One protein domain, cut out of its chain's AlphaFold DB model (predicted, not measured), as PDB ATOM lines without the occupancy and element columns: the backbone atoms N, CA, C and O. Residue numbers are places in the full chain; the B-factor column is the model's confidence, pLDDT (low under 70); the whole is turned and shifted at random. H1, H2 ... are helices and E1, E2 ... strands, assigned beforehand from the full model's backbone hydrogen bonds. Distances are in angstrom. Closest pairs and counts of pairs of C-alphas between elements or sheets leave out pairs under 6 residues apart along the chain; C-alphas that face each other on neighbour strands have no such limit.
ATOM      1  N   ASN A  21      54.092 -21.278 -14.208       73.94
ATOM      2  CA  ASN A  21      53.346 -22.515 -14.181       73.94
ATOM      3  C   ASN A  21      52.329 -22.402 -13.052       73.94
ATOM      4  O   ASN A  21      52.676 -22.124 -11.894       73.94
ATOM      5  N   SER A  22      51.063 -22.556 -13.397       82.00
ATOM      6  CA  SER A  22      49.978 -22.500 -12.442       82.00
ATOM      7  C   SER A  22      49.003 -23.635 -12.707       82.00
ATOM      8  O   SER A  22      48.984 -24.243 -13.777       82.00
ATOM      9  N   ALA A  23      48.217 -23.953 -11.693       90.44
ATOM     10  CA  ALA A  23      47.139 -24.910 -11.811       90.44
ATOM     11  C   ALA A  23      45.821 -24.232 -11.475       90.44
ATOM     12  O   ALA A  23      45.747 -23.372 -10.591       90.44
ATOM     13  N   VAL A  24      44.776 -24.654 -12.170       94.31
ATOM     14  CA  VAL A  24      43.411 -24.215 -11.920       94.31
ATOM     15  C   VAL A  24      42.690 -25.310 -11.146       94.31
ATOM     16  O   VAL A  24      42.633 -26.454 -11.592       94.31
ATOM     17  N   LEU A  25      42.135 -24.957  -9.990       95.88
ATOM     18  CA  LEU A  25      41.310 -25.838  -9.171       95.88
ATOM     19  C   LEU A  25      39.873 -25.325  -9.201       95.88
ATOM     20  O   LEU A  25      39.633 -24.146  -8.948       95.88
ATOM     21  N   LYS A  26      38.913 -26.202  -9.491       97.62
ATOM     22  CA  LYS A  26      37.484 -25.874  -9.428       97.62
ATOM     23  C   LYS A  26      36.832 -26.618  -8.285       97.62
ATOM     24  O   LYS A  26      37.105 -27.804  -8.085       97.62
ATOM     25  N   THR A  27      35.973 -25.925  -7.555       97.81
ATOM     26  CA  THR A  27      35.163 -26.516  -6.495       97.81
ATOM     27  C   THR A  27      33.773 -26.879  -7.006       97.81
ATOM     28  O   THR A  27      33.253 -26.280  -7.945       97.81
ATOM     29  N   ASP A  28      33.166 -27.896  -6.406       97.25
ATOM     30  CA  ASP A  28      31.767 -28.250  -6.616       97.25
ATOM     31  C   ASP A  28      30.820 -27.395  -5.755       97.25
ATOM     32  O   ASP A  28      31.235 -26.493  -5.019       97.25
ATOM     33  N   LYS A  29      29.522 -27.717  -5.816       97.12
ATOM     34  CA  LYS A  29      28.457 -27.067  -5.033       97.12
ATOM     35  C   LYS A  29      28.616 -27.188  -3.509       97.12
ATOM     36  O   LYS A  29      27.879 -26.533  -2.780       97.12
ATOM     37  N   HIS A  30      29.535 -28.022  -3.029       96.38
ATOM     38  CA  HIS A  30      29.842 -28.216  -1.613       96.38
ATOM     39  C   HIS A  30      31.189 -27.596  -1.212       96.38
ATOM     40  O   HIS A  30      31.607 -27.750  -0.068       96.38
ATOM     41  N   GLY A  31      31.885 -26.908  -2.125       94.12
ATOM     42  CA  GLY A  31      33.215 -26.354  -1.858       94.12
ATOM     43  C   GLY A  31      34.335 -27.400  -1.913       94.12
ATOM     44  O   GLY A  31      35.478 -27.098  -1.567       94.12
ATOM     45  N   LYS A  32      34.065 -28.630  -2.367       96.38
ATOM     46  CA  LYS A  32      35.107 -29.646  -2.549       96.38
ATOM     47  C   LYS A  32      35.765 -29.479  -3.914       96.38
ATOM     48  O   LYS A  32      35.075 -29.256  -4.901       96.38
ATOM     49  N   VAL A  33      37.089 -29.612  -3.997       96.31
ATOM     50  CA  VAL A  33      37.793 -29.614  -5.285       96.31
ATOM     51  C   VAL A  33      37.307 -30.804  -6.112       96.31
ATOM     52  O   VAL A  33      37.461 -31.956  -5.707       96.31
ATOM     53  N   SER A  34      36.718 -30.511  -7.267       96.81
ATOM     54  CA  SER A  34      36.156 -31.487  -8.204       96.81
ATOM     55  C   SER A  34      36.990 -31.628  -9.472       96.81
ATOM     56  O   SER A  34      36.951 -32.669 -10.123       96.81
ATOM     57  N   GLN A  35      37.772 -30.602  -9.816       96.81
ATOM     58  CA  GLN A  35      38.634 -30.613 -10.989       96.81
ATOM     59  C   GLN A  35      39.954 -29.900 -10.705       96.81
ATOM     60  O   GLN A  35      39.974 -28.827 -10.099       96.81
ATOM     61  N   VAL A  36      41.046 -30.475 -11.213       94.88
ATOM     62  CA  VAL A  36      42.370 -29.848 -11.258       94.88
ATOM     63  C   VAL A  36      42.869 -29.879 -12.694       94.88
ATOM     64  O   VAL A  36      42.957 -30.943 -13.308       94.88
ATOM     65  N   ILE A  37      43.191 -28.707 -13.226       93.62
ATOM     66  CA  ILE A  37      43.727 -28.523 -14.572       93.62
ATOM     67  C   ILE A  37      45.142 -27.976 -14.418       93.62
ATOM     68  O   ILE A  37      45.338 -26.887 -13.874       93.62
ATOM     69  N   LEU A  38      46.122 -28.743 -14.888       90.06
ATOM     70  CA  LEU A  38      47.494 -28.270 -15.022       90.06
ATOM     71  C   LEU A  38      47.567 -27.421 -16.290       90.06
ATOM     72  O   LEU A  38      47.188 -27.896 -17.359       90.06
ATOM     73  N   GLU A  39      48.045 -26.181 -16.197       88.12
ATOM     74  CA  GLU A  39      48.233 -25.359 -17.403       88.12
ATOM     75  C   GLU A  39      49.362 -25.895 -18.289       88.12
ATOM     76  O   GLU A  39      49.393 -25.633 -19.491       88.12
ATOM     77  N   ARG A  40      50.279 -26.676 -17.708       83.19
ATOM     78  CA  ARG A  40      51.353 -27.349 -18.425       83.19
ATOM     79  C   ARG A  40      51.549 -28.759 -17.882       83.19
ATOM     80  O   ARG A  40      51.787 -28.926 -16.687       83.19
ATOM     81  N   SER A  41      51.474 -29.743 -18.774       80.75
ATOM     82  CA  SER A  41      51.826 -31.131 -18.468       80.75
ATOM     83  C   SER A  41      53.326 -31.268 -18.213       80.75
ATOM     84  O   SER A  41      54.141 -30.537 -18.791       80.75
ATOM     85  N   THR A  42      53.681 -32.220 -17.359       76.88
ATOM     86  CA  THR A  42      55.062 -32.640 -17.123       76.88
ATOM     87  C   THR A  42      55.629 -33.510 -18.245       76.88
ATOM     88  O   THR A  42      56.842 -33.668 -18.314       76.88
ATOM     89  N   GLY A  43      54.780 -34.036 -19.135       78.31
ATOM     90  CA  GLY A  43      55.158 -35.032 -20.143       78.31
ATOM     91  C   GLY A  43      54.843 -36.472 -19.725       78.31
ATOM     92  O   GLY A  43      54.724 -37.334 -20.590       78.31
ATOM     93  N   SER A  44      54.588 -36.713 -18.434       81.56
ATOM     94  CA  SER A  44      54.229 -38.025 -17.888       81.56
ATOM     95  C   SER A  44      52.867 -37.990 -17.200       81.56
ATOM     96  O   SER A  44      52.608 -37.165 -16.324       81.56
ATOM     97  N   VAL A  45      51.991 -38.933 -17.565       86.12
ATOM     98  CA  VAL A  45      50.656 -39.074 -16.955       86.12
ATOM     99  C   VAL A  45      50.767 -39.366 -15.457       86.12
ATOM    100  O   VAL A  45      50.005 -38.813 -14.669       86.12
ATOM    101  N   ALA A  46      51.730 -40.200 -15.053       81.00
ATOM    102  CA  ALA A  46      51.941 -40.536 -13.647       81.00
ATOM    103  C   ALA A  46      52.377 -39.301 -12.843       81.00
ATOM    104  O   ALA A  46      51.773 -38.985 -11.817       81.00
ATOM    105  N   SER A  47      53.354 -38.555 -13.363       79.75
ATOM    106  CA  SER A  47      53.843 -37.321 -12.744       79.75
ATOM    107  C   SER A  47      52.754 -36.246 -12.664       79.75
ATOM    108  O   SER A  47      52.639 -35.562 -11.647       79.75
ATOM    109  N   ASP A  48      51.908 -36.117 -13.691       85.12
ATOM    110  CA  ASP A  48      50.779 -35.181 -13.689       85.12
ATOM    111  C   ASP A  48      49.720 -35.546 -12.638       85.12
ATOM    112  O   ASP A  48      49.182 -34.658 -11.970       85.12
ATOM    113  N   GLU A  49      49.414 -36.832 -12.455       89.19
ATOM    114  CA  GLU A  49      48.467 -37.284 -11.428       89.19
ATOM    115  C   GLU A  49      49.003 -37.063 -10.009       89.19
ATOM    116  O   GLU A  49      48.277 -36.564  -9.141       89.19
ATOM    117  N   ASP A  50      50.282 -37.347  -9.769       86.56
ATOM    118  CA  ASP A  50      50.914 -37.056  -8.481       86.56
ATOM    119  C   ASP A  50      50.928 -35.557  -8.187       86.56
ATOM    120  O   ASP A  50      50.565 -35.115  -7.090       86.56
ATOM    121  N   LEU A  51      51.236 -34.748  -9.194       86.25
ATOM    122  CA  LEU A  51      51.227 -33.300  -9.081       86.25
ATOM    123  C   LEU A  51      49.832 -32.751  -8.749       86.25
ATOM    124  O   LEU A  51      49.709 -31.862  -7.900       86.25
ATOM    125  N   LYS A  52      48.764 -33.299  -9.344       91.00
ATOM    126  CA  LYS A  52      47.378 -32.950  -8.987       91.00
ATOM    127  C   LYS A  52      47.071 -33.262  -7.521       91.00
ATOM    128  O   LYS A  52      46.462 -32.428  -6.849       91.00
ATOM    129  N   ARG A  53      47.513 -34.409  -6.990       90.88
ATOM    130  CA  ARG A  53      47.317 -34.763  -5.566       90.88
ATOM    131  C   ARG A  53      48.004 -33.764  -4.643       90.88
ATOM    132  O   ARG A  53      47.388 -33.266  -3.698       90.88
ATOM    133  N   VAL A  54      49.252 -33.415  -4.951       88.00
ATOM    134  CA  VAL A  54      50.018 -32.432  -4.175       88.00
ATOM    135  C   VAL A  54      49.364 -31.048  -4.243       88.00
ATOM    136  O   VAL A  54      49.260 -30.364  -3.222       88.00
ATOM    137  N   LEU A  55      48.865 -30.637  -5.411       89.44
ATOM    138  CA  LEU A  55      48.138 -29.376  -5.584       89.44
ATOM    139  C   LEU A  55      46.888 -29.297  -4.707       89.44
ATOM    140  O   LEU A  55      46.678 -28.264  -4.069       89.44
ATOM    141  N   ILE A  56      46.095 -30.371  -4.648       92.12
ATOM    142  CA  ILE A  56      44.902 -30.458  -3.795       92.12
ATOM    143  C   ILE A  56      45.295 -30.343  -2.320       92.12
ATOM    144  O   ILE A  56      44.720 -29.537  -1.590       92.12
ATOM    145  N   SER A  57      46.309 -31.095  -1.881       90.69
ATOM    146  CA  SER A  57      46.789 -31.030  -0.495       90.69
ATOM    147  C   SER A  57      47.292 -29.629  -0.132       90.69
ATOM    148  O   SER A  57      46.973 -29.102   0.932       90.69
ATOM    149  N   SER A  58      48.062 -29.002  -1.021       88.50
ATOM    150  CA  SER A  58      48.596 -27.653  -0.823       88.50
ATOM    151  C   SER A  58      47.506 -26.578  -0.827       88.50
ATOM    152  O   SER A  58      47.630 -25.571  -0.127       88.50
ATOM    153  N   PHE A  59      46.441 -26.786  -1.603       91.31
ATOM    154  CA  PHE A  59      45.274 -25.914  -1.623       91.31
ATOM    155  C   PHE A  59      44.548 -25.948  -0.277       91.31
ATOM    156  O   PHE A  59      44.376 -24.903   0.344       91.31
ATOM    157  N   TYR A  60      44.214 -27.139   0.228       92.19
ATOM    158  CA  TYR A  60      43.510 -27.282   1.507       92.19
ATOM    159  C   TYR A  60      44.347 -26.883   2.727       92.19
ATOM    160  O   TYR A  60      43.790 -26.458   3.735       92.19
ATOM    161  N   ALA A  61      45.677 -26.930   2.632       90.06
ATOM    162  CA  ALA A  61      46.554 -26.373   3.661       90.06
ATOM    163  C   ALA A  61      46.466 -24.835   3.770       90.06
ATOM    164  O   ALA A  61      46.841 -24.271   4.794       90.06
ATOM    165  N   ARG A  62      46.002 -24.149   2.716       88.19
ATOM    166  CA  ARG A  62      45.902 -22.679   2.651       88.19
ATOM    167  C   ARG A  62      44.469 -22.166   2.713       88.19
ATOM    168  O   ARG A  62      44.236 -21.071   3.213       88.19
ATOM    169  N   VAL A  63      43.526 -22.934   2.183       90.94
ATOM    170  CA  VAL A  63      42.114 -22.574   2.076       90.94
ATOM    171  C   VAL A  63      41.304 -23.610   2.840       90.94
ATOM    172  O   VAL A  63      41.040 -24.700   2.340       90.94
ATOM    173  N   SER A  64      40.911 -23.263   4.065       89.94
ATOM    174  CA  SER A  64      40.149 -24.148   4.953       89.94
ATOM    175  C   SER A  64      38.681 -24.293   4.544       89.94
ATOM    176  O   SER A  64      38.133 -25.383   4.645       89.94
ATOM    177  N   ASN A  65      38.062 -23.221   4.036       93.81
ATOM    178  CA  ASN A  65      36.663 -23.197   3.596       93.81
ATOM    179  C   ASN A  65      36.561 -22.641   2.167       93.81
ATOM    180  O   ASN A  65      36.376 -21.433   1.990       93.81
ATOM    181  N   PRO A  66      36.719 -23.483   1.133       95.06
ATOM    182  CA  PRO A  66      36.600 -23.031  -0.243       95.06
ATOM    183  C   PRO A  66      35.180 -22.573  -0.577       95.06
ATOM    184  O   PRO A  66      34.193 -23.192  -0.181       95.06
ATOM    185  N   ILE A  67      35.091 -21.515  -1.374       96.94
ATOM    186  CA  ILE A  67      33.844 -21.008  -1.934       96.94
ATOM    187  C   ILE A  67      33.285 -22.090  -2.871       96.94
ATOM    188  O   ILE A  67      34.016 -22.571  -3.745       96.94
ATOM    189  N   PRO A  68      32.018 -22.503  -2.706       97.12
ATOM    190  CA  PRO A  68      31.365 -23.432  -3.621       97.12
ATOM    191  C   PRO A  68      31.304 -22.908  -5.059       97.12
ATOM    192  O   PRO A  68      31.128 -21.710  -5.280       97.12
ATOM    193  N   SER A  69      31.403 -23.810  -6.036       96.12
ATOM    194  CA  SER A  69      31.308 -23.501  -7.473       96.12
ATOM    195  C   SER A  69      32.266 -22.394  -7.944       96.12
ATOM    196  O   SER A  69      31.947 -21.628  -8.855       96.12
ATOM    197  N   TRP A  70      33.442 -22.293  -7.324       96.75
ATOM    198  CA  TRP A  70      34.443 -21.267  -7.600       96.75
ATOM    199  C   TRP A  70      35.667 -21.838  -8.315       96.75
ATOM    200  O   TRP A  70      35.936 -23.041  -8.296       96.75
ATOM    201  N   THR A  71      36.429 -20.952  -8.956       96.31
ATOM    202  CA  THR A  71      37.687 -21.288  -9.627       96.31
ATOM    203  C   THR A  71      38.855 -20.603  -8.930       96.31
ATOM    204  O   THR A  71      38.917 -19.380  -8.833       96.31
ATOM    205  N   TYR A  72      39.810 -21.403  -8.473       94.00
ATOM    206  CA  TYR A  72      41.047 -20.960  -7.849       94.00
ATOM    207  C   TYR A  72      42.212 -21.138  -8.812       94.00
ATOM    208  O   TYR A  72      42.308 -22.155  -9.499       94.00
ATOM    209  N   ARG A  73      43.135 -20.174  -8.825       91.00
ATOM    210  CA  ARG A  73      44.400 -20.281  -9.559       91.00
ATOM    211  C   ARG A  73      45.548 -20.349  -8.568       91.00
ATOM    212  O   ARG A  73      45.726 -19.444  -7.756       91.00
ATOM    213  N   GLN A  74      46.310 -21.431  -8.626       85.44
ATOM    214  CA  GLN A  74      47.395 -21.713  -7.702       85.44
ATOM    215  C   GLN A  74      48.735 -21.696  -8.444       85.44
ATOM    216  O   GLN A  74      48.988 -22.584  -9.263       85.44
ATOM    217  N   PRO A  75      49.617 -20.723  -8.157       82.25
ATOM    218  CA  PRO A  75      50.992 -20.747  -8.640       82.25
ATOM    219  C   PRO A  75      51.714 -22.003  -8.150       82.25
ATOM    220  O   PRO A  75      51.702 -22.305  -6.951       82.25
ATOM    221  N   MET A  76      52.373 -22.723  -9.055       75.44
ATOM    222  CA  MET A  76      53.040 -23.984  -8.713       75.44
ATOM    223  C   MET A  76      54.344 -23.784  -7.934       75.44
ATOM    224  O   MET A  76      54.783 -24.696  -7.246       75.44
ATOM    225  N   VAL A  77      54.905 -22.570  -7.947       67.69
ATOM    226  CA  VAL A  77      56.027 -22.167  -7.076       67.69
ATOM    227  C   VAL A  77      55.698 -22.291  -5.579       67.69
ATOM    228  O   VAL A  77      56.592 -22.357  -4.746       67.69
ATOM    229  N   LEU A  78      54.409 -22.332  -5.224       57.88
ATOM    230  CA  LEU A  78      53.940 -22.409  -3.837       57.88
ATOM    231  C   LEU A  78      53.813 -23.852  -3.322       57.88
ATOM    232  O   LEU A  78      53.376 -24.066  -2.190       57.88
ATOM    233  N   ILE A  79      54.157 -24.845  -4.143       63.97
ATOM    234  CA  ILE A  79      54.197 -26.248  -3.744       63.97
ATOM    235  C   ILE A  79      55.573 -26.519  -3.123       63.97
ATOM    236  O   ILE A  79      56.584 -26.416  -3.803       63.97
ATOM    237  N   LYS A  80      55.620 -26.869  -1.831       54.44
ATOM    238  CA  LYS A  80      56.868 -27.097  -1.066       54.44
ATOM    239  C   LYS A  80      57.632 -28.396  -1.412       54.44
ATOM    240  O   LYS A  80      58.611 -28.705  -0.742       54.44
ATOM    241  N   HIS A  81      57.207 -29.145  -2.427       52.38
ATOM    242  CA  HIS A  81      57.956 -30.284  -2.980       52.38
ATOM    243  C   HIS A  81      58.958 -29.788  -4.031       52.38
ATOM    244  O   HIS A  81      58.775 -28.660  -4.501       52.38
ATOM    245  N   PRO A  82      60.035 -30.542  -4.359       49.88
ATOM    246  CA  PRO A  82      61.044 -30.054  -5.290       49.88
ATOM    247  C   PRO A  82      60.320 -29.582  -6.546       49.88
ATOM    248  O   PRO A  82      59.326 -30.176  -6.967       49.88
ATOM    249  N   THR A  83      60.719 -28.391  -6.980       54.31
ATOM    250  CA  THR A  83      60.086 -27.572  -8.012       54.31
ATOM    251  C   THR A  83      59.497 -28.426  -9.129       54.31
ATOM    252  O   THR A  83      60.052 -29.454  -9.468       54.31
ATOM    253  N   VAL A  84      58.421 -27.993  -9.793       54.22
ATOM    254  CA  VAL A  84      57.887 -28.683 -10.996       54.22
ATOM    255  C   VAL A  84      58.999 -29.090 -11.984       54.22
ATOM    256  O   VAL A  84      58.906 -30.092 -12.679       54.22
ATOM    257  N   GLU A  85      60.092 -28.329 -11.993       54.66
ATOM    258  CA  GLU A  85      61.337 -28.626 -12.686       54.66
ATOM    259  C   GLU A  85      62.012 -29.968 -12.327       54.66
ATOM    260  O   GLU A  85      62.591 -30.579 -13.217       54.66
ATOM    261  N   SER A  86      61.945 -30.469 -11.090       55.38
ATOM    262  CA  SER A  86      62.423 -31.812 -10.729       55.38
ATOM    263  C   SER A  86      61.585 -32.904 -11.386       55.38
ATOM    264  O   SER A  86      62.162 -33.819 -11.964       55.38
ATOM    265  N   TYR A  87      60.257 -32.752 -11.407       54.00
ATOM    266  CA  TYR A  87      59.358 -33.671 -12.118       54.00
ATOM    267  C   TYR A  87      59.603 -33.642 -13.634       54.00
ATOM    268  O   TYR A  87      59.637 -34.684 -14.280       54.00
ATOM    269  N   LEU A  88      59.849 -32.454 -14.198       55.12
ATOM    270  CA  LEU A  88      60.222 -32.289 -15.610       55.12
ATOM    271  C   LEU A  88      61.614 -32.861 -15.939       55.12
ATOM    272  O   LEU A  88      61.878 -33.212 -17.089       55.12
ATOM    273  N   ARG A  89      62.539 -32.898 -14.971       56.28
ATOM    274  CA  ARG A  89      63.900 -33.430 -15.156       56.28
ATOM    275  C   ARG A  89      63.967 -34.945 -14.990       56.28
ATOM    276  O   ARG A  89      64.799 -35.553 -15.656       56.28
ATOM    277  N   GLU A  90      63.149 -35.540 -14.126       52.41
ATOM    278  CA  GLU A  90      63.109 -36.998 -13.937       52.41
ATOM    279  C   GLU A  90      62.599 -37.727 -15.183       52.41
ATOM    280  O   GLU A  90      63.224 -38.698 -15.601       52.41
ATOM    281  N   ASP A  91      61.571 -37.199 -15.852       49.25
ATOM    282  CA  ASP A  91      61.042 -37.778 -17.097       49.25
ATOM    283  C   ASP A  91      62.087 -37.805 -18.230       49.25
ATOM    284  O   ASP A  91      62.204 -38.776 -18.981       49.25
ATOM    285  N   LYS A  92      62.945 -36.776 -18.293       50.09
ATOM    286  CA  LYS A  92      64.051 -36.721 -19.261       50.09
ATOM    287  C   LYS A  92      65.165 -37.729 -18.992       50.09
ATOM    288  O   LYS A  92      65.867 -38.075 -19.928       50.09
ATOM    289  N   ARG A  93      65.360 -38.175 -17.747       50.81
ATOM    290  CA  ARG A  93      66.399 -39.168 -17.416       50.81
ATOM    291  C   ARG A  93      65.935 -40.611 -17.594       50.81
ATOM    292  O   ARG A  93      66.770 -41.500 -17.570       50.81
TER     293      ARG A  93
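Overview. This is residues 21 to 93 of the 96 residues of an uncharacterized protein of Rhizobium sp. RSm-3 (UniProt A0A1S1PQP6). A small antiparallel sheet of three strands has the long helix H1 laid across one of its faces, while the other face is bare; a second helix, H2, extends the model beyond one end of this two-layer body. The printed part has 73 residues, with three named strands and two named helices in the order E1, E2, H1, E3, H2, and the sheet runs E2, E1, E3. The class is mixed, helices and strands. The whole is compact, with a radius of gyration of the C-alphas of 12.5 A, and spans 41 by 20 by 16 A, H2 lying at one end of the long axis.

Arrangement. E1, residues 22 to 27, is the inner strand. E2, residues 33 to 38, forms a hairpin with it; they are antiparallel at 161 degrees, with N 24 and O 37 2.9 A apart and N 37 and O 24 2.8 A apart, within hydrogen-bond range. H1, residues 45 to 60, is on the sheet at a height over the sheet of 8.7 A, and the C-alphas of Val 36 and Lys 52, the closest of E2 and H1, are 6.3 A apart. H1 lies over E2 and E1 and runs across the strands, at 64 degrees to E1 on the local plane. E3, residues 71 to 75, is the other edge strand, antiparallel to E1 at 153 degrees, with N 25 and O 72 2.8 A apart, within hydrogen-bond range. E2, H1 and E3 form a split strand-helix-strand unit, two strands running the same way with E1 between them in the sheet, and its crossover is left-handed. H2, residues 84 to 93, is not on the sheet and is apart from E1 and E2. H2 is close to H1 but not clearly touching, the closest C-alphas being those of Ser 47 and Tyr 87, 6.6 A apart; their tilt is shallow, 16 degrees, and they run opposite ways. Every O i to N i+4 pair is within hydrogen-bond range in H1, and 4 of 6 are in H2.

Along the chain. E1 begins at C-alpha 22, (49.978, -22.500, -12.442), and is 16.5 A long; E2 measures 13.8 A and E3 13.4 A. H1 is 23.0 A long, from C-alpha 45 at (50.656, -39.074, -16.955). H2, 15.0 A long, ends at C-alpha 93, (66.399, -39.168, -17.416).

Size, cuts and confidence. The two C-alphas farthest apart, those of Lys 29 and Arg 93, are 41.7 A apart. The printed part has no cut. The link E1 to E2 is tight, the other three are short, and no link is long. The mean pLDDT of the printed part is 81.8, with residues 77 to 93 under 70; that of H2 is 53.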